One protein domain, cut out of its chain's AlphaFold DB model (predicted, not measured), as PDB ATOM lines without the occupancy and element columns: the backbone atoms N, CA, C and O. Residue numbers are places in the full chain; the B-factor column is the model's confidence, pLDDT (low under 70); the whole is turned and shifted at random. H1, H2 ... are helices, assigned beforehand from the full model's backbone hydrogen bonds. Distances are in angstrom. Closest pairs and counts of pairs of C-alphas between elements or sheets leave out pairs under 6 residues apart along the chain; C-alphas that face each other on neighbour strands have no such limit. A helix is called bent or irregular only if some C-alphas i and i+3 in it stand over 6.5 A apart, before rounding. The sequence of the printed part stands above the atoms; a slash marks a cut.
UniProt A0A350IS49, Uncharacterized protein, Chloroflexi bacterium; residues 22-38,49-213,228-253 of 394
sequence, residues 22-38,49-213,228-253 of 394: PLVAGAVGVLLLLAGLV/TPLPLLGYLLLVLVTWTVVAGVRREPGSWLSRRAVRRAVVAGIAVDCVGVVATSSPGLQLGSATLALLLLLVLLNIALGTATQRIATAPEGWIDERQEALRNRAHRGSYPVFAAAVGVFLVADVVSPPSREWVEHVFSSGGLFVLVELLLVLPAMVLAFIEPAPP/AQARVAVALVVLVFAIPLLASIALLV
ATOM      1  N   PRO A  22     156.080 112.272 179.939       64.38
ATOM      2  CA  PRO A  22     156.453 112.719 178.595       64.38
ATOM      3  C   PRO A  22     155.824 114.063 178.210       64.38
ATOM      4  O   PRO A  22     156.467 114.863 177.544       64.38
ATOM      5  N   LEU A  23     154.592 114.354 178.646       69.38
ATOM      6  CA  LEU A  23     153.957 115.652 178.371       69.38
ATOM      7  C   LEU A  23     154.642 116.782 179.139       69.38
ATOM      8  O   LEU A  23     154.880 117.845 178.574       69.38
ATOM      9  N   VAL A  24     154.995 116.531 180.403       73.12
ATOM     10  CA  VAL A  24     155.739 117.493 181.223       73.12
ATOM     11  C   VAL A  24     157.136 117.705 180.644       73.12
ATOM     12  O   VAL A  24     157.536 118.846 180.464       73.12
ATOM     13  N   ALA A  25     157.847 116.639 180.261       70.44
ATOM     14  CA  ALA A  25     159.153 116.761 179.614       70.44
ATOM     15  C   ALA A  25     159.073 117.498 178.265       70.44
ATOM     16  O   ALA A  25     159.920 118.338 177.980       70.44
ATOM     17  N   GLY A  26     158.039 117.247 177.455       69.69
ATOM     18  CA  GLY A  26     157.814 117.968 176.201       69.69
ATOM     19  C   GLY A  26     157.542 119.454 176.431       69.69
ATOM     20  O   GLY A  26     158.151 120.295 175.778       69.69
ATOM     21  N   ALA A  27     156.691 119.781 177.407       73.88
ATOM     22  CA  ALA A  27     156.422 121.160 177.801       73.88
ATOM     23  C   ALA A  27     157.685 121.861 178.323       73.88
ATOM     24  O   ALA A  27     157.940 122.994 177.930       73.88
ATOM     25  N   VAL A  28     158.504 121.180 179.132       75.00
ATOM     26  CA  VAL A  28     159.809 121.676 179.601       75.00
ATOM     27  C   VAL A  28     160.765 121.904 178.428       75.00
ATOM     28  O   VAL A  28     161.417 122.939 178.385       75.00
ATOM     29  N   GLY A  29     160.810 121.003 177.441       69.69
ATOM     30  CA  GLY A  29     161.631 121.168 176.235       69.69
ATOM     31  C   GLY A  29     161.241 122.394 175.418       69.69
ATOM     32  O   GLY A  29     162.107 123.175 175.033       69.69
ATOM     33  N   VAL A  30     159.935 122.614 175.226       72.50
ATOM     34  CA  VAL A  30     159.406 123.823 174.573       72.50
ATOM     35  C   VAL A  30     159.727 125.072 175.392       72.50
ATOM     36  O   VAL A  30     160.152 126.070 174.823       72.50
ATOM     37  N   LEU A  31     159.565 125.025 176.717       73.88
ATOM     38  CA  LEU A  31     159.881 126.143 177.608       73.88
ATOM     39  C   LEU A  31     161.367 126.503 177.573       73.88
ATOM     40  O   LEU A  31     161.682 127.684 177.533       73.88
ATOM     41  N   LEU A  32     162.268 125.519 177.534       70.44
ATOM     42  CA  LEU A  32     163.710 125.740 177.390       70.44
ATOM     43  C   LEU A  32     164.064 126.325 176.015       70.44
ATOM     44  O   LEU A  32     164.884 127.236 175.937       70.44
ATOM     45  N   LEU A  33     163.405 125.855 174.950       66.38
ATOM     46  CA  LEU A  33     163.519 126.423 173.602       66.38
ATOM     47  C   LEU A  33     163.095 127.896 173.576       66.38
ATOM     48  O   LEU A  33     163.842 128.748 173.104       66.38
ATOM     49  N   LEU A  34     161.911 128.197 174.116       68.56
ATOM     50  CA  LEU A  34     161.369 129.554 174.180       68.56
ATOM     51  C   LEU A  34     162.196 130.454 175.105       68.56
ATOM     52  O   LEU A  34     162.436 131.606 174.767       68.56
ATOM     53  N   ALA A  35     162.678 129.936 176.237       65.81
ATOM     54  CA  ALA A  35     163.551 130.669 177.146       65.81
ATOM     55  C   ALA A  35     164.884 131.023 176.477       65.81
ATOM     56  O   ALA A  35     165.317 132.160 176.592       65.81
ATOM     57  N   GLY A  36     165.495 130.107 175.718       60.12
ATOM     58  CA  GLY A  36     166.705 130.404 174.944       60.12
ATOM     59  C   GLY A  36     166.476 131.409 173.804       60.12
ATOM     60  O   GLY A  36     167.375 132.175 173.482       60.12
ATOM     61  N   LEU A  37     165.271 131.444 173.227       61.66
ATOM     62  CA  LEU A  37     164.868 132.425 172.208       61.66
ATOM     63  C   LEU A  37     164.600 133.829 172.779       61.66
ATOM     64  O   LEU A  37     164.760 134.812 172.062       61.66
ATOM     65  N   VAL A  38     164.153 133.928 174.036       61.31
ATOM     66  CA  VAL A  38     163.809 135.201 174.700       61.31
ATOM     67  C   VAL A  38     164.984 135.758 175.510       61.31
ATOM     68  O   VAL A  38     165.148 136.973 175.606       61.31
ATOM     69  N   THR A  49     174.308 130.068 174.658       55.50
ATOM     70  CA  THR A  49     174.247 129.484 173.308       55.50
ATOM     71  C   THR A  49     173.737 128.031 173.206       55.50
ATOM     72  O   THR A  49     173.085 127.731 172.203       55.50
ATOM     73  N   PRO A  50     173.933 127.101 174.171       61.50
ATOM     74  CA  PRO A  50     173.472 125.717 174.011       61.50
ATOM     75  C   PRO A  50     172.015 125.476 174.445       61.50
ATOM     76  O   PRO A  50     171.460 124.424 174.135       61.50
ATOM     77  N   LEU A  51     171.371 126.411 175.156       65.69
ATOM     78  CA  LEU A  51     170.015 126.234 175.706       65.69
ATOM     79  C   LEU A  51     168.939 125.905 174.648       65.69
ATOM     80  O   LEU A  51     168.199 124.937 174.856       65.69
ATOM     81  N   PRO A  52     168.856 126.616 173.503       63.81
ATOM     82  CA  PRO A  52     167.887 126.295 172.453       63.81
ATOM     83  C   PRO A  52     168.123 124.904 171.855       63.81
ATOM     84  O   PRO A  52     167.173 124.156 171.616       63.81
ATOM     85  N   LEU A  53     169.395 124.538 171.659       65.75
ATOM     86  CA  LEU A  53     169.792 123.233 171.135       65.75
ATOM     87  C   LEU A  53     169.394 122.110 172.099       65.75
ATOM     88  O   LEU A  53     168.783 121.130 171.680       65.75
ATOM     89  N   LEU A  54     169.692 122.261 173.392       68.75
ATOM     90  CA  LEU A  54     169.316 121.296 174.427       68.75
ATOM     91  C   LEU A  54     167.793 121.163 174.556       68.75
ATOM     92  O   LEU A  54     167.286 120.046 174.661       68.75
ATOM     93  N   GLY A  55     167.057 122.278 174.491       73.31
ATOM     94  CA  GLY A  55     165.592 122.278 174.478       73.31
ATOM     95  C   GLY A  55     165.017 121.526 173.275       73.31
ATOM     96  O   GLY A  55     164.121 120.693 173.437       73.31
ATOM     97  N   TYR A  56     165.575 121.746 172.080       71.31
ATOM     98  CA  TYR A  56     165.177 121.031 170.865       71.31
ATOM     99  C   TYR A  56     165.513 119.538 170.936       71.31
ATOM    100  O   TYR A  56     164.661 118.705 170.635       71.31
ATOM    101  N   LEU A  57     166.710 119.175 171.407       72.44
ATOM    102  CA  LEU A  57     167.106 117.778 171.609       72.44
ATOM    103  C   LEU A  57     166.178 117.060 172.592       72.44
ATOM    104  O   LEU A  57     165.733 115.945 172.317       72.44
ATOM    105  N   LEU A  58     165.833 117.702 173.711       78.69
ATOM    106  CA  LEU A  58     164.871 117.161 174.669       78.69
ATOM    107  C   LEU A  58     163.501 116.958 174.011       78.69
ATOM    108  O   LEU A  58     162.898 115.897 174.167       78.69
ATOM    109  N   LEU A  59     163.019 117.938 173.241       77.75
ATOM    110  CA  LEU A  59     161.757 117.828 172.513       77.75
ATOM    111  C   LEU A  59     161.774 116.659 171.515       77.75
ATOM    112  O   LEU A  59     160.804 115.902 171.443       77.75
ATOM    113  N   VAL A  60     162.870 116.479 170.776       72.69
ATOM    114  CA  VAL A  60     163.059 115.360 169.843       72.69
ATOM    115  C   VAL A  60     163.043 114.025 170.589       72.69
ATOM    116  O   VAL A  60     162.319 113.118 170.183       72.69
ATOM    117  N   LEU A  61     163.755 113.905 171.714       76.00
ATOM    118  CA  LEU A  61     163.766 112.695 172.545       76.00
ATOM    119  C   LEU A  61     162.382 112.374 173.123       76.00
ATOM    120  O   LEU A  61     161.941 111.225 173.101       76.00
ATOM    121  N   VAL A  62     161.658 113.381 173.607       81.25
ATOM    122  CA  VAL A  62     160.285 113.204 174.097       81.25
ATOM    123  C   VAL A  62     159.376 112.745 172.963       81.25
ATOM    124  O   VAL A  62     158.659 111.756 173.109       81.25
ATOM    125  N   THR A  63     159.446 113.407 171.809       76.12
ATOM    126  CA  THR A  63     158.674 113.030 170.621       76.12
ATOM    127  C   THR A  63     158.984 111.594 170.214       76.12
ATOM    128  O   THR A  63     158.063 110.808 169.990       76.12
ATOM    129  N   TRP A  64     160.262 111.209 170.231       76.69
ATOM    130  CA  TRP A  64     160.706 109.843 169.986       76.69
ATOM    131  C   TRP A  64     160.062 108.840 170.946       76.69
ATOM    132  O   TRP A  64     159.431 107.887 170.485       76.69
ATOM    133  N   THR A  65     160.169 109.050 172.261       77.00
ATOM    134  CA  THR A  65     159.598 108.124 173.257       77.00
ATOM    135  C   THR A  65     158.082 107.980 173.111       77.00
ATOM    136  O   THR A  65     157.550 106.871 173.206       77.00
ATOM    137  N   VAL A  66     157.376 109.077 172.815       79.56
ATOM    138  CA  VAL A  66     155.920 109.071 172.629       79.56
ATOM    139  C   VAL A  66     155.529 108.318 171.360       79.56
ATOM    140  O   VAL A  66     154.635 107.471 171.426       79.56
ATOM    141  N   VAL A  67     156.204 108.579 170.233       72.75
ATOM    142  CA  VAL A  67     155.957 107.910 168.943       72.75
ATOM    143  C   VAL A  67     156.289 106.421 169.025       72.75
ATOM    144  O   VAL A  67     155.486 105.597 168.591       72.75
ATOM    145  N   ALA A  68     157.420 106.054 169.634       70.19
ATOM    146  CA  ALA A  68     157.812 104.658 169.834       70.19
ATOM    147  C   ALA A  68     156.800 103.879 170.695       70.19
ATOM    148  O   ALA A  68     156.629 102.674 170.520       70.19
ATOM    149  N   GLY A  69     156.099 104.568 171.601       71.00
ATOM    150  CA  GLY A  69     155.043 103.989 172.424       71.00
ATOM    151  C   GLY A  69     153.690 103.815 171.720       71.00
ATOM    152  O   GLY A  69     152.803 103.184 172.302       71.00
ATOM    153  N   VAL A  70     153.483 104.370 170.518       70.56
ATOM    154  CA  VAL A  70     152.211 104.235 169.786       70.56
ATOM    155  C   VAL A  70     152.125 102.831 169.188       70.56
ATOM    156  O   VAL A  70     152.803 102.501 168.216       70.56
ATOM    157  N   ARG A  71     151.263 101.982 169.756       66.94
ATOM    158  CA  ARG A  71     150.969 100.664 169.177       66.94
ATOM    159  C   ARG A  71     150.204 100.829 167.860       66.94
ATOM    160  O   ARG A  71     149.301 101.658 167.760       66.94
ATOM    161  N   ARG A  72     150.554 100.026 166.849       61.44
ATOM    162  CA  ARG A  72     149.869 100.004 165.547       61.44
ATOM    163  C   ARG A  72     148.499  99.351 165.737       61.44
ATOM    164  O   ARG A  72     148.375  98.133 165.692       61.44
ATOM    165  N   GLU A  73     147.484 100.163 165.997       60.91
ATOM    166  CA  GLU A  73     146.097  99.706 165.953       60.91
ATOM    167  C   GLU A  73     145.616  99.644 164.492       60.91
ATOM    168  O   GLU A  73     146.015 100.496 163.676       60.91
ATOM    169  N   PRO A  74     144.785  98.650 164.125       55.44
ATOM    170  CA  PRO A  74     144.113  98.639 162.832       55.44
ATOM    171  C   PRO A  74     143.292  99.928 162.685       55.44
ATOM    172  O   PRO A  74     142.440 100.233 163.514       55.44
ATOM    173  N   GLY A  75     143.606 100.729 161.660       57.25
ATOM    174  CA  GLY A  75     143.029 102.066 161.457       57.25
ATOM    175  C   GLY A  75     143.904 103.242 161.915       57.25
ATOM    176  O   GLY A  75     143.525 104.395 161.705       57.25
ATOM    177  N   SER A  76     145.094 102.992 162.478       69.56
ATOM    178  CA  SER A  76     146.031 104.067 162.841       69.56
ATOM    179  C   SER A  76     146.466 104.879 161.612       69.56
ATOM    180  O   SER A  76     146.679 104.340 160.524       69.56
ATOM    181  N   TRP A  77     146.618 106.196 161.769       72.12
ATOM    182  CA  TRP A  77     146.948 107.111 160.667       72.12
ATOM    183  C   TRP A  77     148.255 106.739 159.944       72.12
ATOM    184  O   TRP A  77     148.299 106.772 158.716       72.12
ATOM    185  N   LEU A  78     149.267 106.264 160.680       70.81
ATOM    186  CA  LEU A  78     150.553 105.805 160.131       70.81
ATOM    187  C   LEU A  78     150.438 104.548 159.250       70.81
ATOM    188  O   LEU A  78     151.309 104.298 158.422       70.81
ATOM    189  N   SER A  79     149.362 103.764 159.383       72.12
ATOM    190  CA  SER A  79     149.105 102.600 158.519       72.12
ATOM    191  C   SER A  79     148.520 102.972 157.150       72.12
ATOM    192  O   SER A  79     148.433 102.128 156.255       72.12
ATOM    193  N   ARG A  80     148.123 104.239 156.953       82.81
ATOM    194  CA  ARG A  80     147.575 104.708 155.679       82.81
ATOM    195  C   ARG A  80     148.673 104.760 154.625       82.81
ATOM    196  O   ARG A  80     149.726 105.359 154.827       82.81
ATOM    197  N   ARG A  81     148.375 104.225 153.438       85.44
ATOM    198  CA  ARG A  81     149.311 104.180 152.304       85.44
ATOM    199  C   ARG A  81     149.871 105.557 151.929       85.44
ATOM    200  O   ARG A  81     151.056 105.668 151.644       85.44
ATOM    201  N   ALA A  82     149.031 106.594 151.949       85.19
ATOM    202  CA  ALA A  82     149.452 107.962 151.645       85.19
ATOM    203  C   ALA A  82     150.478 108.492 152.659       85.19
ATOM    204  O   ALA A  82     151.471 109.087 152.261       85.19
ATOM    205  N   VAL A  83     150.279 108.209 153.949       85.50
ATOM    206  CA  VAL A  83     151.175 108.651 155.027       85.50
ATOM    207  C   VAL A  83     152.512 107.929 154.941       85.50
ATOM    208  O   VAL A  83     153.548 108.579 154.963       85.50
ATOM    209  N   ARG A  84     152.506 106.604 154.739       88.25
ATOM    210  CA  ARG A  84     153.738 105.828 154.523       88.25
ATOM    211  C   ARG A  84     154.576 106.391 153.374       88.25
ATOM    212  O   ARG A  84     155.775 106.584 153.521       88.25
ATOM    213  N   ARG A  85     153.932 106.704 152.247       89.25
ATOM    214  CA  ARG A  85     154.597 107.305 151.082       89.25
ATOM    215  C   ARG A  85     155.107 108.716 151.360       89.25
ATOM    216  O   ARG A  85     156.203 109.038 150.923       89.25
ATOM    217  N   ALA A  86     154.345 109.526 152.095       86.50
ATOM    218  CA  ALA A  86     154.776 110.858 152.506       86.50
ATOM    219  C   ALA A  86     156.009 110.798 153.420       86.50
ATOM    220  O   ALA A  86     156.918 111.598 153.244       86.50
ATOM    221  N   VAL A  87     156.085 109.820 154.333       89.56
ATOM    222  CA  VAL A  87     157.280 109.593 155.163       89.56
ATOM    223  C   VAL A  87     158.483 109.224 154.295       89.56
ATOM    224  O   VAL A  87     159.542 109.810 154.470       89.56
ATOM    225  N   VAL A  88     158.328 108.318 153.321       91.88
ATOM    226  CA  VAL A  88     159.435 107.972 152.409       91.88
ATOM    227  C   VAL A  88     159.883 109.178 151.578       91.88
ATOM    228  O   VAL A  88     161.079 109.414 151.448       91.88
ATOM    229  N   ALA A  89     158.941 109.965 151.053       88.69
ATOM    230  CA  ALA A  89     159.263 111.202 150.344       88.69
ATOM    231  C   ALA A  89     159.987 112.204 151.258       88.69
ATOM    232  O   ALA A  89     160.956 112.820 150.831       88.69
ATOM    233  N   GLY A  90     159.559 112.314 152.520       86.44
ATOM    234  CA  GLY A  90     160.224 113.116 153.541       86.44
ATOM    235  C   GLY A  90     161.671 112.690 153.758       86.44
ATOM    236  O   GLY A  90     162.544 113.545 153.714       86.44
ATOM    237  N   ILE A  91     161.940 111.384 153.897       90.44
ATOM    238  CA  ILE A  91     163.315 110.876 154.050       90.44
ATOM    239  C   ILE A  91     164.150 111.207 152.812       90.44
ATOM    240  O   ILE A  91     165.269 111.684 152.945       90.44
ATOM    241  N   ALA A  92     163.612 111.006 151.608       87.00
ATOM    242  CA  ALA A  92     164.339 111.314 150.379       87.00
ATOM    243  C   ALA A  92     164.703 112.809 150.272       87.00
ATOM    244  O   ALA A  92     165.832 113.139 149.919       87.00
ATOM    245  N   VAL A  93     163.769 113.707 150.605       84.94
ATOM    246  CA  VAL A  93     164.009 115.161 150.623       84.94
ATOM    247  C   VAL A  93     165.025 115.539 151.700       84.94
ATOM    248  O   VAL A  93     165.913 116.346 151.441       84.94
ATOM    249  N   ASP A  94     164.927 114.936 152.880       86.25
ATOM    250  CA  ASP A  94     165.830 115.190 154.000       86.25
ATOM    251  C   ASP A  94     167.259 114.719 153.695       86.25
ATOM    252  O   ASP A  94     168.210 115.463 153.902       86.25
ATOM    253  N   CYS A  95     167.423 113.551 153.064       87.81
ATOM    254  CA  CYS A  95     168.711 113.080 152.552       87.81
ATOM    255  C   CYS A  95     169.353 114.074 151.568       87.81
ATOM    256  O   CYS A  95     170.553 114.327 151.651       87.81
ATOM    257  N   VAL A  96     168.569 114.663 150.656       82.81
ATOM    258  CA  VAL A  96     169.060 115.721 149.752       82.81
ATOM    259  C   VAL A  96     169.450 116.971 150.544       82.81
ATOM    260  O   VAL A  96     170.494 117.560 150.272       82.81
ATOM    261  N   GLY A  97     168.651 117.344 151.546       79.56
ATOM    262  CA  GLY A  97     168.956 118.436 152.470       79.56
ATOM    263  C   GLY A  97     170.293 118.235 153.182       79.56
ATOM    264  O   GLY A  97     171.129 119.130 153.145       79.56
ATOM    265  N   VAL A  98     170.528 117.050 153.755       84.44
ATOM    266  CA  VAL A  98     171.771 116.709 154.466       84.44
ATOM    267  C   VAL A  98     172.984 116.878 153.556       84.44
ATOM    268  O   VAL A  98     173.964 117.491 153.970       84.44
ATOM    269  N   VAL A  99     172.922 116.394 152.313       83.50
ATOM    270  CA  VAL A  99     174.023 116.556 151.346       83.50
ATOM    271  C   VAL A  99     174.250 118.027 150.987       83.50
ATOM    272  O   VAL A  99     175.394 118.450 150.836       83.50
ATOM    273  N   ALA A 100     173.175 118.807 150.855       76.00
ATOM    274  CA  ALA A 100     173.236 120.205 150.440       76.00
ATOM    275  C   ALA A 100     173.703 121.167 151.546       76.00
ATOM    276  O   ALA A 100     174.256 122.220 151.234       76.00
ATOM    277  N   THR A 101     173.458 120.856 152.824       71.31
ATOM    278  CA  THR A 101     173.804 121.748 153.948       71.31
ATOM    279  C   THR A 101     175.100 121.383 154.654       71.31
ATOM    280  O   THR A 101     175.583 122.159 155.476       71.31
ATOM    281  N   SER A 102     175.635 120.191 154.413       75.50
ATOM    282  CA  SER A 102     176.853 119.746 155.080       75.50
ATOM    283  C   SER A 102     178.073 120.427 154.478       75.50
ATOM    284  O   SER A 102     178.272 120.441 153.266       75.50
ATOM    285  N   SER A 103     178.909 120.997 155.336       67.75
ATOM    286  CA  SER A 103     180.210 121.519 154.936       67.75
ATOM    287  C   SER A 103     181.195 120.372 154.679       67.75
ATOM    288  O   SER A 103     181.107 119.347 155.360       67.75
ATOM    289  N   PRO A 104     182.167 120.538 153.765       64.12
ATOM    290  CA  PRO A 104     183.275 119.599 153.632       64.12
ATOM    291  C   PRO A 104     184.026 119.469 154.969       64.12
ATOM    292  O   PRO A 104     184.483 120.467 155.526       64.12
ATOM    293  N   GLY A 105     184.146 118.244 155.492       59.62
ATOM    294  CA  GLY A 105     184.826 117.943 156.762       59.62
ATOM    295  C   GLY A 105     183.901 117.485 157.902       59.62
ATOM    296  O   GLY A 105     182.687 117.411 157.766       59.62
ATOM    297  N   LEU A 106     184.481 117.144 159.060       55.12
ATOM    298  CA  LEU A 106     183.764 116.589 160.230       55.12
ATOM    299  C   LEU A 106     182.981 117.631 161.056       55.12
ATOM    300  O   LEU A 106     182.484 117.314 162.137       55.12
ATOM    301  N   GLN A 107     182.876 118.877 160.592       61.22
ATOM    302  CA  GLN A 107     182.136 119.910 161.310       61.22
ATOM    303  C   GLN A 107     180.639 119.762 161.028       61.22
ATOM    304  O   GLN A 107     180.151 120.093 159.950       61.22
ATOM    305  N   LEU A 108     179.891 119.253 162.011       64.44
ATOM    306  CA  LEU A 108     178.435 119.234 161.942       64.44
ATOM    307  C   LEU A 108     177.894 120.649 162.152       64.44
ATOM    308  O   LEU A 108     177.759 121.120 163.282       64.44
ATOM    309  N   GLY A 109     177.548 121.311 161.052       66.12
ATOM    310  CA  GLY A 109     176.773 122.543 161.096       66.12
ATOM    311  C   GLY A 109     175.433 122.333 161.811       66.12
ATOM    312  O   GLY A 109     174.827 121.261 161.758       66.12
ATOM    313  N   SER A 110     174.943 123.382 162.469       65.25
ATOM    314  CA  SER A 110     173.673 123.356 163.216       65.25
ATOM    315  C   SER A 110     172.461 122.871 162.397       65.25
ATOM    316  O   SER A 110     171.616 122.158 162.939       65.25
ATOM    317  N   ALA A 111     172.381 123.175 161.093       67.38
ATOM    318  CA  ALA A 111     171.319 122.630 160.240       67.38
ATOM    319  C   ALA A 111     171.526 121.171 159.879       67.38
ATOM    320  O   ALA A 111     170.554 120.427 159.916       67.38
ATOM    321  N   THR A 112     172.756 120.742 159.581       77.12
ATOM    322  CA  THR A 112     173.035 119.318 159.365       77.12
ATOM    323  C   THR A 112     172.609 118.522 160.592       77.12
ATOM    324  O   THR A 112     171.935 117.512 160.456       77.12
ATOM    325  N   LEU A 113     172.886 119.019 161.801       78.00
ATOM    326  CA  LEU A 113     172.409 118.394 163.034       78.00
ATOM    327  C   LEU A 113     170.873 118.345 163.108       78.00
ATOM    328  O   LEU A 113     170.314 117.303 163.445       78.00
ATOM    329  N   ALA A 114     170.175 119.432 162.774       73.62
ATOM    330  CA  ALA A 114     168.712 119.452 162.764       73.62
ATOM    331  C   ALA A 114     168.104 118.482 161.733       73.62
ATOM    332  O   ALA A 114     167.134 117.796 162.057       73.62
ATOM    333  N   LEU A 115     168.690 118.392 160.536       81.88
ATOM    334  CA  LEU A 115     168.302 117.447 159.487       81.88
ATOM    335  C   LEU A 115     168.603 116.005 159.906       81.88
ATOM    336  O   LEU A 115     167.764 115.136 159.749       81.88
ATOM    337  N   LEU A 116     169.732 115.730 160.563       84.50
ATOM    338  CA  LEU A 116     170.015 114.395 161.104       84.50
ATOM    339  C   LEU A 116     169.008 113.978 162.185       84.50
ATOM    340  O   LEU A 116     168.561 112.832 162.213       84.50
ATOM    341  N   LEU A 117     168.617 114.899 163.072       80.56
ATOM    342  CA  LEU A 117     167.561 114.635 164.053       80.56
ATOM    343  C   LEU A 117     166.214 114.379 163.369       80.56
ATOM    344  O   LEU A 117     165.460 113.501 163.798       80.56
ATOM    345  N   LEU A 118     165.921 115.125 162.303       80.88
ATOM    346  CA  LEU A 118     164.736 114.914 161.489       80.88
ATOM    347  C   LEU A 118     164.755 113.529 160.823       80.88
ATOM    348  O   LEU A 118     163.781 112.781 160.938       80.88
ATOM    349  N   LEU A 119     165.876 113.151 160.225       88.12
ATOM    350  CA  LEU A 119     166.091 111.862 159.587       88.12
ATOM    351  C   LEU A 119     165.825 110.720 160.563       88.12
ATOM    352  O   LEU A 119     165.046 109.811 160.276       88.12
ATOM    353  N   VAL A 120     166.374 110.816 161.777       87.38
ATOM    354  CA  VAL A 120     166.125 109.860 162.864       87.38
ATOM    355  C   VAL A 120     164.625 109.730 163.147       87.38
ATOM    356  O   VAL A 120     164.101 108.612 163.181       87.38
ATOM    357  N   LEU A 121     163.901 110.843 163.297       83.19
ATOM    358  CA  LEU A 121     162.454 110.823 163.538       83.19
ATOM    359  C   LEU A 121     161.669 110.207 162.376       83.19
ATOM    360  O   LEU A 121     160.748 109.422 162.614       83.19
ATOM    361  N   LEU A 122     162.041 110.519 161.136       87.69
ATOM    362  CA  LEU A 122     161.425 109.941 159.946       87.69
ATOM    363  C   LEU A 122     161.681 108.433 159.854       87.69
ATOM    364  O   LEU A 122     160.759 107.681 159.542       87.69
ATOM    365  N   ASN A 123     162.874 107.964 160.214       90.50
ATOM    366  CA  ASN A 123     163.203 106.539 160.277       90.50
ATOM    367  C   ASN A 123     162.414 105.801 161.348       90.50
ATOM    368  O   ASN A 123     161.956 104.677 161.138       90.50
ATOM    369  N   ILE A 124     162.197 106.433 162.498       85.25
ATOM    370  CA  ILE A 124     161.326 105.889 163.538       85.25
ATOM    371  C   ILE A 124     159.881 105.834 163.038       85.25
ATOM    372  O   ILE A 124     159.208 104.812 163.214       85.25
ATOM    373  N   ALA A 125     159.395 106.900 162.401       85.25
ATOM    374  CA  ALA A 125     158.061 106.940 161.814       85.25
ATOM    375  C   ALA A 125     157.900 105.854 160.741       85.25
ATOM    376  O   ALA A 125     156.897 105.146 160.731       85.25
ATOM    377  N   LEU A 126     158.909 105.641 159.899       89.69
ATOM    378  CA  LEU A 126     158.922 104.579 158.900       89.69
ATOM    379  C   LEU A 126     158.974 103.193 159.549       89.69
ATOM    380  O   LEU A 126     158.215 102.304 159.167       89.69
ATOM    381  N   GLY A 127     159.818 102.998 160.560       87.75
ATOM    382  CA  GLY A 127     159.944 101.740 161.290       87.75
ATOM    383  C   GLY A 127     158.654 101.365 162.018       87.75
ATOM    384  O   GLY A 127     158.209 100.225 161.946       87.75
ATOM    385  N   THR A 128     157.993 102.326 162.664       84.81
ATOM    386  CA  THR A 128     156.669 102.116 163.278       84.81
ATOM    387  C   THR A 128     155.599 101.868 162.214       84.81
ATOM    388  O   THR A 128     154.802 100.933 162.338       84.81
ATOM    389  N   ALA A 129     155.632 102.624 161.114       85.31
ATOM    390  CA  ALA A 129     154.724 102.464 159.989       85.31
ATOM    391  C   ALA A 129     154.952 101.182 159.182       85.31
ATOM    392  O   ALA A 129     154.081 100.848 158.392       85.31
ATOM    393  N   THR A 130     156.052 100.456 159.379       87.44
ATOM    394  CA  THR A 130     156.352  99.160 158.745       87.44
ATOM    395  C   THR A 130     156.494  98.023 159.761       87.44
ATOM    396  O   THR A 130     156.904  96.922 159.402       87.44
ATOM    397  N   GLN A 131     156.189  98.281 161.042       85.50
ATOM    398  CA  GLN A 131     156.402  97.359 162.176       85.50
ATOM    399  C   GLN A 131     157.823  96.797 162.274       85.50
ATOM    400  O   GLN A 131     158.033  95.753 162.886       85.50
ATOM    401  N   ARG A 132     158.802  97.475 161.668       85.69
ATOM    402  CA  ARG A 132     160.180  96.997 161.550       85.69
ATOM    403  C   ARG A 132     160.264  95.576 160.976       85.69
ATOM    404  O   ARG A 132     161.209  94.860 161.281       85.69
ATOM    405  N   ILE A 133     159.314  95.177 160.118       88.19
ATOM    406  CA  ILE A 133     159.303  93.848 159.476       88.19
ATOM    407  C   ILE A 133     160.614  93.612 158.711       88.19
ATOM    408  O   ILE A 133     161.131  92.501 158.709       88.19
ATOM    409  N   ALA A 134     161.190  94.668 158.124       85.69
ATOM    410  CA  ALA A 134     162.477  94.607 157.432       85.69
ATOM    411  C   ALA A 134     163.646  94.149 158.329       85.69
ATOM    412  O   ALA A 134     164.568  93.512 157.840       85.69
ATOM    413  N   THR A 135     163.605  94.439 159.633       86.50
ATOM    414  CA  THR A 135     164.690  94.136 160.583       86.50
ATOM    415  C   THR A 135     164.265  93.157 161.677       86.50
ATOM    416  O   THR A 135     164.970  93.006 162.673       86.50
ATOM    417  N   ALA A 136     163.081  92.552 161.569       86.38
ATOM    418  CA  ALA A 136     162.565  91.671 162.605       86.38
ATOM    419  C   ALA A 136     163.296  90.304 162.579       86.38
ATOM    420  O   ALA A 136     163.590  89.799 161.487       86.38
ATOM    421  N   PRO A 137     163.603  89.707 163.752       86.69
ATOM    422  CA  PRO A 137     164.264  88.405 163.835       86.69
ATOM    423  C   PRO A 137     163.461  87.282 163.176       86.69
ATOM    424  O   PRO A 137     162.229  87.309 163.138       86.69
ATOM    425  N   GLU A 138     164.167  86.259 162.701       82.62
ATOM    426  CA  GLU A 138     163.550  85.034 162.191       82.62
ATOM    427  C   GLU A 138     162.738  84.347 163.307       82.62
ATOM    428  O   GLU A 138     163.164  84.274 164.460       82.62
ATOM    429  N   GLY A 139     161.513  83.919 162.986       83.69
ATOM    430  CA  GLY A 139     160.573  83.313 163.939       83.69
ATOM    431  C   GLY A 139     159.638  84.284 164.674       83.69
ATOM    432  O   GLY A 139     158.731  83.833 165.368       83.69
ATOM    433  N   TRP A 140     159.809  85.603 164.519       84.94
ATOM    434  CA  TRP A 140     158.866  86.614 165.043       84.94
ATOM    435  C   TRP A 140     157.831  87.063 164.005       84.94
ATOM    436  O   TRP A 140     156.993  87.920 164.286       84.94
ATOM    437  N   ILE A 141     157.936  86.525 162.794       90.06
ATOM    438  CA  ILE A 141     157.257  86.987 161.593       90.06
ATOM    439  C   ILE A 141     156.550  85.783 160.968       90.06
ATOM    440  O   ILE A 141     157.161  84.725 160.829       90.06
ATOM    441  N   ASP A 142     155.291  85.947 160.569       92.12
ATOM    442  CA  ASP A 142     154.564  84.906 159.838       92.12
ATOM    443  C   ASP A 142     155.146  84.724 158.423       92.12
ATOM    444  O   ASP A 142     155.631  85.681 157.814       92.12
ATOM    445  N   GLU A 143     154.989  83.540 157.822       92.38
ATOM    446  CA  GLU A 143     155.490  83.219 156.469       92.38
ATOM    447  C   GLU A 143     155.087  84.265 155.406       92.38
ATOM    448  O   GLU A 143     155.858  84.618 154.510       92.38
ATOM    449  N   ARG A 144     153.875  84.829 155.520       90.50
ATOM    450  CA  ARG A 144     153.387  85.888 154.615       90.50
ATOM    451  C   ARG A 144     154.185  87.185 154.744       90.50
ATOM    452  O   ARG A 144     154.456  87.846 153.741       90.50
ATOM    453  N   GLN A 145     154.521  87.575 155.969       90.75
ATOM    454  CA  GLN A 145     155.299  88.778 156.241       90.75
ATOM    455  C   GLN A 145     156.778  88.560 155.894       90.75
ATOM    456  O   GLN A 145     157.422  89.479 155.389       90.75
ATOM    457  N   GLU A 146     157.298  87.343 156.064       92.31
ATOM    458  CA  GLU A 146     158.636  86.971 155.607       92.31
ATOM    459  C   GLU A 146     158.756  87.055 154.077       92.31
ATOM    460  O   GLU A 146     159.690  87.668 153.554       92.31
ATOM    461  N   ALA A 147     157.774  86.527 153.339       93.44
ATOM    462  CA  ALA A 147     157.732  86.658 151.884       93.44
ATOM    463  C   ALA A 147     157.710  88.134 151.445       93.44
ATOM    464  O   ALA A 147     158.378  88.516 150.477       93.44
ATOM    465  N   LEU A 148     156.982  88.984 152.178       93.00
ATOM    466  CA  LEU A 148     156.937  90.424 151.929       93.00
ATOM    467  C   LEU A 148     158.285  91.105 152.229       93.00
ATOM    468  O   LEU A 148     158.742  91.909 151.414       93.00
ATOM    469  N   ARG A 149     158.947  90.750 153.339       93.94
ATOM    470  CA  ARG A 149     160.304  91.200 153.698       93.94
ATOM    471  C   ARG A 149     161.301  90.858 152.592       93.94
ATOM    472  O   ARG A 149     161.983  91.743 152.080       93.94
ATOM    473  N   ASN A 150     161.332  89.600 152.159       94.81
ATOM    474  CA  ASN A 150     162.249  89.128 151.118       94.81
ATOM    475  C   ASN A 150     162.001  89.841 149.781       94.81
ATOM    476  O   ASN A 150     162.944  90.200 149.074       94.81
ATOM    477  N   ARG A 151     160.733  90.110 149.444       94.31
ATOM    478  CA  ARG A 151     160.375  90.907 148.264       94.31
ATOM    479  C   ARG A 151     160.855  92.353 148.379       94.31
ATOM    480  O   ARG A 151     161.336  92.893 147.387       94.31
ATOM    481  N   ALA A 152     160.745  92.963 149.559       93.88
ATOM    482  CA  ALA A 152     161.226  94.319 149.801       93.88
ATOM    483  C   ALA A 152     162.752  94.423 149.646       93.88
ATOM    484  O   ALA A 152     163.211  95.296 148.917       93.88
ATOM    485  N   HIS A 153     163.523  93.488 150.221       93.88
ATOM    486  CA  HIS A 153     164.984  93.438 150.038       93.88
ATOM    487  C   HIS A 153     165.382  93.238 148.572       93.88
ATOM    488  O   HIS A 153     166.244  93.941 148.050       93.88
ATOM    489  N   ARG A 154     164.713  92.320 147.862       95.25
ATOM    490  CA  ARG A 154     164.951  92.138 146.422       95.25
ATOM    491  C   ARG A 154     164.640  93.400 145.621       95.25
ATOM    492  O   ARG A 154     165.346  93.686 144.664       95.25
ATOM    493  N   GLY A 155     163.606  94.143 146.012       91.62
ATOM    494  CA  GLY A 155     163.238  95.412 145.390       91.62
ATOM    495  C   GLY A 155     164.182  96.570 145.730       91.62
ATOM    496  O   GLY A 155     164.345  97.460 144.904       91.62
ATOM    497  N   SER A 156     164.833  96.562 146.898       92.75
ATOM    498  CA  SER A 156     165.764  97.625 147.291       92.75
ATOM    499  C   SER A 156     167.101  97.551 146.552       92.75
ATOM    500  O   SER A 156     167.651  98.598 146.226       92.75
ATOM    501  N   TYR A 157     167.609  96.356 146.223       93.31
ATOM    502  CA  TYR A 157     168.880  96.214 145.495       93.31
ATOM    503  C   TYR A 157     168.945  96.970 144.159       93.31
ATOM    504  O   TYR A 157     169.894  97.731 143.986       93.31
ATOM    505  N   PRO A 158     167.985  96.833 143.220       92.25
ATOM    506  CA  PRO A 158     168.053  97.558 141.954       92.25
ATOM    507  C   PRO A 158     167.904  99.070 142.142       92.25
ATOM    508  O   PRO A 158     168.529  99.831 141.412       92.25
ATOM    509  N   VAL A 159     167.121  99.519 143.130       88.94
ATOM    510  CA  VAL A 159     166.963 100.952 143.434       88.94
ATOM    511  C   VAL A 159     168.270 101.534 143.977       88.94
ATOM    512  O   VAL A 159     168.713 102.582 143.516       88.94
ATOM    513  N   PHE A 160     168.924 100.829 144.903       89.62
ATOM    514  CA  PHE A 160     170.228 101.228 145.428       89.62
ATOM    515  C   PHE A 160     171.306 101.202 144.339       89.62
ATOM    516  O   PHE A 160     172.062 102.158 144.192       89.62
ATOM    517  N   ALA A 161     171.340 100.141 143.528       89.88
ATOM    518  CA  ALA A 161     172.269 100.019 142.410       89.88
ATOM    519  C   ALA A 161     172.072 101.133 141.374       89.88
ATOM    520  O   ALA A 161     173.055 101.654 140.862       89.88
ATOM    521  N   ALA A 162     170.828 101.541 141.096       84.56
ATOM    522  CA  ALA A 162     170.546 102.681 140.229       84.56
ATOM    523  C   ALA A 162     171.076 103.994 140.827       84.56
ATOM    524  O   ALA A 162     171.697 104.769 140.108       84.56
ATOM    525  N   ALA A 163     170.895 104.223 142.134       84.06
ATOM    526  CA  ALA A 163     171.429 105.408 142.808       84.06
ATOM    527  C   ALA A 163     172.966 105.461 142.738       84.06
ATOM    528  O   ALA A 163     173.524 106.465 142.304       84.06
ATOM    529  N   VAL A 164     173.652 104.363 143.077       89.94
ATOM    530  CA  VAL A 164     175.118 104.253 142.946       89.94
ATOM    531  C   VAL A 164     175.553 104.407 141.486       89.94
ATOM    532  O   VAL A 164     176.516 105.111 141.200       89.94
ATOM    533  N   GLY A 165     174.818 103.800 140.553       84.94
ATOM    534  CA  GLY A 165     175.065 103.915 139.120       84.94
ATOM    535  C   GLY A 165     175.017 105.362 138.633       84.94
ATOM    536  O   GLY A 165     175.897 105.764 137.884       84.94
ATOM    537  N   VAL A 166     174.058 106.171 139.100       82.31
ATOM    538  CA  VAL A 166     173.992 107.608 138.776       82.31
ATOM    539  C   VAL A 166     175.252 108.341 139.238       82.31
ATOM    540  O   VAL A 166     175.795 109.125 138.463       82.31
ATOM    541  N   PHE A 167     175.758 108.059 140.444       85.44
ATOM    542  CA  PHE A 167     177.013 108.652 140.922       85.44
ATOM    543  C   PHE A 167     178.221 108.214 140.085       85.44
ATOM    544  O   PHE A 167     179.034 109.054 139.713       85.44
ATOM    545  N   LEU A 168     178.311 106.930 139.724       89.94
ATOM    546  CA  LEU A 168     179.390 106.420 138.869       89.94
ATOM    547  C   LEU A 168     179.350 107.026 137.462       89.94
ATOM    548  O   LEU A 168     180.387 107.387 136.913       89.94
ATOM    549  N   VAL A 169     178.161 107.168 136.872       84.94
ATOM    550  CA  VAL A 169     178.009 107.845 135.579       84.94
ATOM    551  C   VAL A 169     178.406 109.318 135.709       84.94
ATOM    552  O   VAL A 169     179.174 109.807 134.885       84.94
ATOM    553  N   ALA A 170     177.952 110.018 136.752       80.00
ATOM    554  CA  ALA A 170     178.317 111.415 136.984       80.00
ATOM    555  C   ALA A 170     179.838 111.616 137.137       80.00
ATOM    556  O   ALA A 170     180.372 112.589 136.612       80.00
ATOM    557  N   ASP A 171     180.554 110.683 137.764       85.44
ATOM    558  CA  ASP A 171     182.012 110.754 137.941       85.44
ATOM    559  C   ASP A 171     182.810 110.648 136.618       85.44
ATOM    560  O   ASP A 171     183.877 111.255 136.442       85.44
ATOM    561  N   VAL A 172     182.269 109.908 135.643       94.06
ATOM    562  CA  VAL A 172     182.943 109.622 134.364       94.06
ATOM    563  C   VAL A 172     182.521 110.579 133.241       94.06
ATOM    564  O   VAL A 172     183.297 110.803 132.314       94.06
ATOM    565  N   VAL A 173     181.320 111.168 133.305       91.62
ATOM    566  CA  VAL A 173     180.746 111.955 132.195       91.62
ATOM    567  C   VAL A 173     181.490 113.266 131.919       91.62
ATOM    568  O   VAL A 173     181.708 113.595 130.754       91.62
ATOM    569  N   SER A 174     181.854 114.046 132.943       83.44
ATOM    570  CA  SER A 174     182.475 115.365 132.746       83.44
ATOM    571  C   SER A 174     183.247 115.865 133.982       83.44
ATOM    572  O   SER A 174     182.930 115.455 135.098       83.44
ATOM    573  N   PRO A 175     184.224 116.784 133.831       87.62
ATOM    574  CA  PRO A 175     184.888 117.426 134.971       87.62
ATOM    575  C   PRO A 175     183.939 118.092 135.992       87.62
ATOM    576  O   PRO A 175     184.067 117.782 137.173       87.62
ATOM    577  N   PRO A 176     182.938 118.917 135.603       71.62
ATOM    578  CA  PRO A 176     182.047 119.546 136.583       71.62
ATOM    579  C   PRO A 176     181.153 118.535 137.315       71.62
ATOM    580  O   PRO A 176     180.824 118.730 138.482       71.62
ATOM    581  N   SER A 177     180.759 117.435 136.663       72.31
ATOM    582  CA  SER A 177     179.992 116.383 137.336       72.31
ATOM    583  C   SER A 177     180.851 115.585 138.321       72.31
ATOM    584  O   SER A 177     180.347 115.209 139.374       72.31
ATOM    585  N   ARG A 178     182.147 115.400 138.044       84.62
ATOM    586  CA  ARG A 178     183.105 114.822 138.999       84.62
ATOM    587  C   ARG A 178     183.302 115.707 140.226       84.62
ATOM    588  O   ARG A 178     183.199 115.204 141.338       84.62
ATOM    589  N   GLU A 179     183.518 117.009 140.035       78.88
ATOM    590  CA  GLU A 179     183.623 117.970 141.146       78.88
ATOM    591  C   GLU A 179     182.361 117.954 142.020       78.88
ATOM    592  O   GLU A 179     182.443 117.979 143.247       78.88
ATOM    593  N   TRP A 180     181.183 117.832 141.400       82.94
ATOM    594  CA  TRP A 180     179.926 117.660 142.128       82.94
ATOM    595  C   TRP A 180     179.886 116.354 142.938       82.94
ATOM    596  O   TRP A 180     179.491 116.382 144.102       82.94
ATOM    597  N   VAL A 181     180.308 115.221 142.366       84.44
ATOM    598  CA  VAL A 181     180.369 113.931 143.081       84.44
ATOM    599  C   VAL A 181     181.337 114.004 144.266       84.44
ATOM    600  O   VAL A 181     180.984 113.588 145.371       84.44
ATOM    601  N   GLU A 182     182.530 114.561 144.061       86.38
ATOM    602  CA  GLU A 182     183.530 114.754 145.114       86.38
ATOM    603  C   GLU A 182     182.981 115.641 146.236       86.38
ATOM    604  O   GLU A 182     183.067 115.282 147.415       86.38
ATOM    605  N   HIS A 183     182.310 116.739 145.871       80.00
ATOM    606  CA  HIS A 183     181.628 117.600 146.825       80.00
ATOM    607  C   HIS A 183     180.587 116.821 147.639       80.00
ATOM    608  O   HIS A 183     180.674 116.828 148.864       80.00
ATOM    609  N   VAL A 184     179.685 116.076 146.988       83.38
ATOM    610  CA  VAL A 184     178.648 115.269 147.657       83.38
ATOM    611  C   VAL A 184     179.251 114.263 148.638       83.38
ATOM    612  O   VAL A 184     178.770 114.138 149.762       83.38
ATOM    613  N   PHE A 185     180.306 113.537 148.259       87.19
ATOM    614  CA  PHE A 185     180.933 112.568 149.165       87.19
ATOM    615  C   PHE A 185     181.687 113.237 150.318       87.19
ATOM    616  O   PHE A 185     181.675 112.703 151.430       87.19
ATOM    617  N   SER A 186     182.273 114.417 150.091       82.25
ATOM    618  CA  SER A 186     182.916 115.218 151.140       82.25
ATOM    619  C   SER A 186     181.914 115.874 152.105       82.25
ATOM    620  O   SER A 186     182.250 116.092 153.270       82.25
ATOM    621  N   SER A 187     180.679 116.129 151.651       76.88
ATOM    622  CA  SER A 187     179.584 116.770 152.393       76.88
ATOM    623  C   SER A 187     178.586 115.765 152.992       76.88
ATOM    624  O   SER A 187     177.385 116.006 153.083       76.88
ATOM    625  N   GLY A 188     179.041 114.583 153.409       78.25
ATOM    626  CA  GLY A 188     178.165 113.614 154.084       78.25
ATOM    627  C   GLY A 188     177.287 112.763 153.157       78.25
ATOM    628  O   GLY A 188     176.463 111.985 153.641       78.25
ATOM    629  N   GLY A 189     177.506 112.795 151.842       85.44
ATOM    630  CA  GLY A 189     176.892 111.857 150.897       85.44
ATOM    631  C   GLY A 189     177.180 110.391 151.230       85.44
ATOM    632  O   GLY A 189     176.309 109.544 151.047       85.44
ATOM    633  N   LEU A 190     178.345 110.084 151.820       87.62
ATOM    634  CA  LEU A 190     178.654 108.735 152.313       87.62
ATOM    635  C   LEU A 190     177.696 108.315 153.436       87.62
ATOM    636  O   LEU A 190     177.178 107.200 153.414       87.62
ATOM    637  N   PHE A 191     177.411 109.215 154.380       87.88
ATOM    638  CA  PHE A 191     176.450 108.957 155.452       87.88
ATOM    639  C   PHE A 191     175.055 108.678 154.882       87.88
ATOM    640  O   PHE A 191     174.446 107.672 155.233       87.88
ATOM    641  N   VAL A 192     174.589 109.501 153.936       90.12
ATOM    642  CA  VAL A 192     173.300 109.291 153.254       90.12
ATOM    643  C   VAL A 192     173.268 107.971 152.480       90.12
ATOM    644  O   VAL A 192     172.243 107.293 152.458       90.12
ATOM    645  N   LEU A 193     174.382 107.565 151.873       90.81
ATOM    646  CA  LEU A 193     174.481 106.301 151.147       90.81
ATOM    647  C   LEU A 193     174.392 105.092 152.090       90.81
ATOM    648  O   LEU A 193     173.665 104.144 151.794       90.81
ATOM    649  N   VAL A 194     175.076 105.137 153.236       92.06
ATOM    650  CA  VAL A 194     174.969 104.106 154.285       92.06
ATOM    651  C   VAL A 194     173.556 104.071 154.864       92.06
ATOM    652  O   VAL A 194     172.981 102.998 155.033       92.06
ATOM    653  N   GLU A 195     172.967 105.235 155.113       92.62
ATOM    654  CA  GLU A 195     171.602 105.355 155.608       92.62
ATOM    655  C   GLU A 195     170.587 104.735 154.638       92.62
ATOM    656  O   GLU A 195     169.770 103.895 155.022       92.62
ATOM    657  N   LEU A 196     170.678 105.077 153.349       91.50
ATOM    658  CA  LEU A 196     169.848 104.480 152.308       91.50
ATOM    659  C   LEU A 196     170.061 102.968 152.239       91.50
ATOM    660  O   LEU A 196     169.084 102.233 152.161       91.50
ATOM    661  N   LEU A 197     171.297 102.473 152.332       93.12
ATOM    662  CA  LEU A 197     171.564 101.032 152.339       93.12
ATOM    663  C   LEU A 197     170.789 100.305 153.455       93.12
ATOM    664  O   LEU A 197     170.260  99.215 153.226       93.12
ATOM    665  N   LEU A 198     170.688 100.915 154.641       92.25
ATOM    666  CA  LEU A 198     170.010 100.340 155.805       92.25
ATOM    667  C   LEU A 198     168.482 100.489 155.748       92.25
ATOM    668  O   LEU A 198     167.753  99.559 156.106       92.25
ATOM    669  N   VAL A 199     167.976 101.639 155.298       94.00
ATOM    670  CA  VAL A 199     166.550 101.995 155.409       94.00
ATOM    671  C   VAL A 199     165.749 101.699 154.141       94.00
ATOM    672  O   VAL A 199     164.534 101.487 154.207       94.00
ATOM    673  N   LEU A 200     166.394 101.599 152.978       93.44
ATOM    674  CA  LEU A 200     165.715 101.385 151.699       93.44
ATOM    675  C   LEU A 200     164.805 100.141 151.662       93.44
ATOM    676  O   LEU A 200     163.708 100.255 151.111       93.44
ATOM    677  N   PRO A 201     165.133  98.986 152.281       95.00
ATOM    678  CA  PRO A 201     164.187  97.872 152.377       95.00
ATOM    679  C   PRO A 201     162.877  98.263 153.078       95.00
ATOM    680  O   PRO A 201     161.797  97.891 152.618       95.00
ATOM    681  N   ALA A 202     162.941  99.063 154.147       93.69
ATOM    682  CA  ALA A 202     161.756  99.565 154.842       93.69
ATOM    683  C   ALA A 202     160.979 100.582 153.986       93.69
ATOM    684  O   ALA A 202     159.746 100.576 153.988       93.69
ATOM    685  N   MET A 203     161.672 101.410 153.198       94.12
ATOM    686  CA  MET A 203     161.028 102.320 152.244       94.12
ATOM    687  C   MET A 203     160.270 101.552 151.160       94.12
ATOM    688  O   MET A 203     159.096 101.825 150.908       94.12
ATOM    689  N   VAL A 204     160.906 100.550 150.545       94.94
ATOM    690  CA  VAL A 204     160.268  99.688 149.540       94.94
ATOM    691  C   VAL A 204     159.072  98.969 150.158       94.94
ATOM    692  O   VAL A 204     157.988  98.965 149.570       94.94
ATOM    693  N   LEU A 205     159.230  98.436 151.375       93.31
ATOM    694  CA  LEU A 205     158.156  97.796 152.127       93.31
ATOM    695  C   LEU A 205     156.948  98.729 152.303       93.31
ATOM    696  O   LEU A 205     155.819  98.329 152.025       93.31
ATOM    697  N   ALA A 206     157.172  99.989 152.677       91.44
ATOM    698  CA  ALA A 206     156.123 100.998 152.825       91.44
ATOM    699  C   ALA A 206     155.318 101.254 151.529       91.44
ATOM    700  O   ALA A 206     154.128 101.598 151.601       91.44
ATOM    701  N   PHE A 207     155.931 101.056 150.354       90.31
ATOM    702  CA  PHE A 207     155.282 101.182 149.044       90.31
ATOM    703  C   PHE A 207     154.489  99.938 148.622       90.31
ATOM    704  O   PHE A 207     153.400 100.088 148.039       90.31
ATOM    705  N   ILE A 208     155.034  98.746 148.890       92.12
ATOM    706  CA  ILE A 208     154.457  97.461 148.463       92.12
ATOM    707  C   ILE A 208     153.439  96.893 149.457       92.12
ATOM    708  O   ILE A 208     152.545  96.168 149.027       92.12
ATOM    709  N   GLU A 209     153.545  97.211 150.755       87.88
ATOM    710  CA  GLU A 209     152.613  96.731 151.783       87.88
ATOM    711  C   GLU A 209     151.191  97.204 151.416       87.88
ATOM    712  O   GLU A 209     150.965  98.415 151.247       87.88
ATOM    713  N   PRO A 210     150.219  96.283 151.273       83.81
ATOM    714  CA  PRO A 210     148.833  96.642 151.009       83.81
ATOM    715  C   PRO A 210     148.267  97.561 152.099       83.81
ATOM    716  O   PRO A 210     148.781  97.645 153.221       83.81
ATOM    717  N   ALA A 211     147.205  98.296 151.773       79.19
ATOM    718  CA  ALA A 211     146.440  98.962 152.820       79.19
ATOM    719  C   ALA A 211     145.778  97.880 153.694       79.19
ATOM    720  O   ALA A 211     145.280  96.898 153.135       79.19
ATOM    721  N   PRO A 212     145.764  98.033 155.030       73.06
ATOM    722  CA  PRO A 212     144.967  97.162 155.879       73.06
ATOM    723  C   PRO A 212     143.509  97.171 155.397       73.06
ATOM    724  O   PRO A 212     143.033  98.231 154.970       73.06
ATOM    725  N   PRO A 213     142.798  96.031 155.450       75.06
ATOM    726  CA  PRO A 213     141.371  96.023 155.166       75.06
ATOM    727  C   PRO A 213     140.655  97.016 156.096       75.06
ATOM    728  O   PRO A 213     141.117  97.238 157.224       75.06
ATOM    729  N   ALA A 228     143.969 109.101 171.958       73.56
ATOM    730  CA  ALA A 228     144.595 110.255 172.606       73.56
ATOM    731  C   ALA A 228     146.125 110.248 172.442       73.56
ATOM    732  O   ALA A 228     146.696 111.263 172.053       73.56
ATOM    733  N   GLN A 229     146.782 109.104 172.660       74.25
ATOM    734  CA  GLN A 229     148.236 108.993 172.497       74.25
ATOM    735  C   GLN A 229     148.668 109.222 171.043       74.25
ATOM    736  O   GLN A 229     149.643 109.929 170.805       74.25
ATOM    737  N   ALA A 230     147.918 108.695 170.071       69.19
ATOM    738  CA  ALA A 230     148.180 108.939 168.655       69.19
ATOM    739  C   ALA A 230     148.044 110.428 168.292       69.19
ATOM    740  O   ALA A 230     148.882 110.959 167.569       69.19
ATOM    741  N   ARG A 231     147.033 111.128 168.826       77.88
ATOM    742  CA  ARG A 231     146.873 112.579 168.626       77.88
ATOM    743  C   ARG A 231     148.021 113.375 169.239       77.88
ATOM    744  O   ARG A 231     148.514 114.287 168.592       77.88
ATOM    745  N   VAL A 232     148.464 113.014 170.445       78.56
ATOM    746  CA  VAL A 232     149.622 113.649 171.099       78.56
ATOM    747  C   VAL A 232     150.901 113.393 170.305       78.56
ATOM    748  O   VAL A 232     151.661 114.326 170.080       78.56
ATOM    749  N   ALA A 233     151.119 112.166 169.827       75.31
ATOM    750  CA  ALA A 233     152.261 111.833 168.984       75.31
ATOM    751  C   ALA A 233     152.260 112.658 167.691       75.31
ATOM    752  O   ALA A 233     153.272 113.260 167.356       75.31
ATOM    753  N   VAL A 234     151.116 112.754 167.005       75.56
ATOM    754  CA  VAL A 234     150.974 113.597 165.807       75.56
ATOM    755  C   VAL A 234     151.230 115.063 166.142       75.56
ATOM    756  O   VAL A 234     151.966 115.713 165.412       75.56
ATOM    757  N   ALA A 235     150.680 115.583 167.241       77.94
ATOM    758  CA  ALA A 235     150.903 116.964 167.655       77.94
ATOM    759  C   ALA A 235     152.381 117.245 167.959       77.94
ATOM    760  O   ALA A 235     152.891 118.263 167.512       77.94
ATOM    761  N   LEU A 236     153.079 116.344 168.656       77.19
ATOM    762  CA  LEU A 236     154.512 116.469 168.940       77.19
ATOM    763  C   LEU A 236     155.355 116.385 167.671       77.19
ATOM    764  O   LEU A 236     156.254 117.193 167.491       77.19
ATOM    765  N   VAL A 237     155.032 115.460 166.768       72.38
ATOM    766  CA  VAL A 237     155.684 115.369 165.458       72.38
ATOM    767  C   VAL A 237     155.487 116.680 164.698       72.38
ATOM    768  O   VAL A 237     156.467 117.311 164.321       72.38
ATOM    769  N   VAL A 238     154.241 117.145 164.553       77.25
ATOM    770  CA  VAL A 238     153.926 118.438 163.926       77.25
ATOM    771  C   VAL A 238     154.678 119.574 164.607       77.25
ATOM    772  O   VAL A 238     155.190 120.430 163.907       77.25
ATOM    773  N   LEU A 239     154.793 119.578 165.934       78.75
ATOM    774  CA  LEU A 239     155.521 120.601 166.676       78.75
ATOM    775  C   LEU A 239     157.025 120.575 166.363       78.75
ATOM    776  O   LEU A 239     157.601 121.622 166.087       78.75
ATOM    777  N   VAL A 240     157.647 119.393 166.350       73.25
ATOM    778  CA  VAL A 240     159.064 119.224 165.992       73.25
ATOM    779  C   VAL A 240     159.340 119.699 164.570       73.25
ATOM    780  O   VAL A 240     160.398 120.262 164.325       73.25
ATOM    781  N   PHE A 241     158.387 119.537 163.652       68.00
ATOM    782  CA  PHE A 241     158.485 120.067 162.290       68.00
ATOM    783  C   PHE A 241     158.197 121.569 162.202       68.00
ATOM    784  O   PHE A 241     158.880 122.308 161.495       68.00
ATOM    785  N   ALA A 242     157.160 122.025 162.898       73.62
ATOM    786  CA  ALA A 242     156.676 123.389 162.817       73.62
ATOM    787  C   ALA A 242     157.638 124.358 163.494       73.62
ATOM    788  O   ALA A 242     157.819 125.443 162.972       73.62
ATOM    789  N   ILE A 243     158.286 123.996 164.604       71.00
ATOM    790  CA  ILE A 243     159.230 124.882 165.301       71.00
ATOM    791  C   ILE A 243     160.393 125.338 164.403       71.00
ATOM    792  O   ILE A 243     160.537 126.546 164.247       71.00
ATOM    793  N   PRO A 244     161.204 124.461 163.779       63.09
ATOM    794  CA  PRO A 244     162.310 124.891 162.924       63.09
ATOM    795  C   PRO A 244     161.813 125.632 161.679       63.09
ATOM    796  O   PRO A 244     162.435 126.606 161.255       63.09
ATOM    797  N   LEU A 245     160.669 125.230 161.117       66.00
ATOM    798  CA  LEU A 245     160.079 125.892 159.953       66.00
ATOM    799  C   LEU A 245     159.546 127.289 160.297       66.00
ATOM    800  O   LEU A 245     159.858 128.248 159.601       66.00
ATOM    801  N   LEU A 246     158.791 127.424 161.386       70.38
ATOM    802  CA  LEU A 246     158.282 128.699 161.888       70.38
ATOM    803  C   LEU A 246     159.415 129.589 162.380       70.38
ATOM    804  O   LEU A 246     159.352 130.785 162.136       70.38
ATOM    805  N   ALA A 247     160.453 129.032 163.007       64.00
ATOM    806  CA  ALA A 247     161.667 129.769 163.331       64.00
ATOM    807  C   ALA A 247     162.297 130.306 162.044       64.00
ATOM    808  O   ALA A 247     162.510 131.502 161.939       64.00
ATOM    809  N   SER A 248     162.473 129.473 161.015       59.34
ATOM    810  CA  SER A 248     163.032 129.906 159.727       59.34
ATOM    811  C   SER A 248     162.173 130.966 159.020       59.34
ATOM    812  O   SER A 248     162.708 131.921 158.461       59.34
ATOM    813  N   ILE A 249     160.841 130.847 159.073       62.91
ATOM    814  CA  ILE A 249     159.914 131.868 158.555       62.91
ATOM    815  C   ILE A 249     159.979 133.143 159.404       62.91
ATOM    816  O   ILE A 249     159.967 134.242 158.857       62.91
ATOM    817  N   ALA A 250     160.078 133.032 160.727       62.91
ATOM    818  CA  ALA A 250     160.235 134.179 161.613       62.91
ATOM    819  C   ALA A 250     161.551 134.914 161.327       62.91
ATOM    820  O   ALA A 250     161.533 136.139 161.235       62.91
ATOM    821  N   LEU A 251     162.648 134.185 161.070       59.41
ATOM    822  CA  LEU A 251     163.914 134.765 160.608       59.41
ATOM    823  C   LEU A 251     163.720 135.550 159.295       59.41
ATOM    824  O   LEU A 251     164.363 136.563 159.082       59.41
ATOM    825  N   LEU A 252     162.794 135.162 158.417       60.38
ATOM    826  CA  LEU A 252     162.493 135.957 157.223       60.38
ATOM    827  C   LEU A 252     161.638 137.191 157.499       60.38
ATOM    828  O   LEU A 252     161.866 138.243 156.908       60.38
ATOM    829  N   VAL A 253     160.609 137.071 158.329       65.56
ATOM    830  CA  VAL A 253     159.627 138.149 158.515       65.56
ATOM    831  C   VAL A 253     160.161 139.240 159.442       65.56
ATOM    832  O   VAL A 253     159.805 140.407 159.281       65.56
TER     833      VAL A 253
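This is residues 22 to 38, 49 to 213 and 228 to 253 of the 394 residues of an uncharacterized protein of Chloroflexi bacterium (UniProt A0A350IS49). The model is a slab of helices in which H1, H2, H4, H6b and H5 form a row, each touching the next, while H3 packs on H4 and H6b, and H7 packs on H2 on the same side of the row. H1 and H5 lie at the two ends of the row, and H6a makes a corner with H6b, beside one end of H5. The printed part has 208 residues with seven named helices, H1 to H7 in chain order, and no named strand; its class is all helix. It is compact, with a radius of gyration of the C-alphas of 19.0 A and spans of 51 by 50 by 29 A.

Start at H1, residues 22 to 38: it touches H2, residues 51 to 68, closest at the C-alphas of Gly 29 and Gly 55, 4.5 A, opposite ways at a shallow tilt of 23 degrees. H3, residues 81 to 101, and H4, residues 110 to 129, form a helical hairpin, closest at C-alphas 98 and 112, 5.7 A. With residues 60 to 68 alone, H2 touches H4, the same way at a shallow tilt of 8 degrees; the closest C-alphas, 64 and 121, are 6.8 A apart. Next come H5, residues 143 to 173, and H6, residues 175 to 208, assigned as one helix by its hydrogen bonds but bent, with C-alphas 187 and 190 8.1 A apart. Its arms, H6a up to residue 187 and H6b from residue 190, stand about perpendicular, at 87 degrees. H6b is irregular, with C-alphas 198 and 201 7.2 A apart, and has a kink of 50 degrees near residue 199. H6b touches H3, closest at C-alphas 206 and 84, 5.6 A, and H5, closest at C-alphas 201 and 153, 5.1 A, at a steep tilt of 43 degrees. H7, residues 228 to 253, touches H2, closest at C-alphas 233 and 67, 5.4 A. H2, H3, H4, H6b and H7 make a bundle, helices grouped together. H1 and H5 are apart. Every O i to N i+4 pair is within hydrogen-bond range in H1, H2, H3, H4 and H6a, against 25 of 27 in H5, 13 of 15 in H6b and 21 of 22 in H7.

Find C-alpha 22 at (156.453, 112.719, 178.595), where H1 begins. H3 is 30.2 A long from first to last C-alpha. Go on to C-alpha 143 at (155.490, 83.219, 156.469); from there H5 runs 45.3 A. H7 runs 34.7 A and ends at C-alpha 253, (159.627, 138.149, 158.515).

The C-alphas farthest apart, Val 38 and Glu 143, are 55.7 A apart. Residues 39 to 48 and 214 to 227 are not printed, leaving gaps of 12.0 A and 22.7 A between C-alphas. The links H2 to H3 and H4 to H5 are long. Residues 248 to 253, within H7, stand free. Mean pLDDT of the printed part is 79.6, and 42 residues are under 70, among them 103 to 111 and 247 to 253.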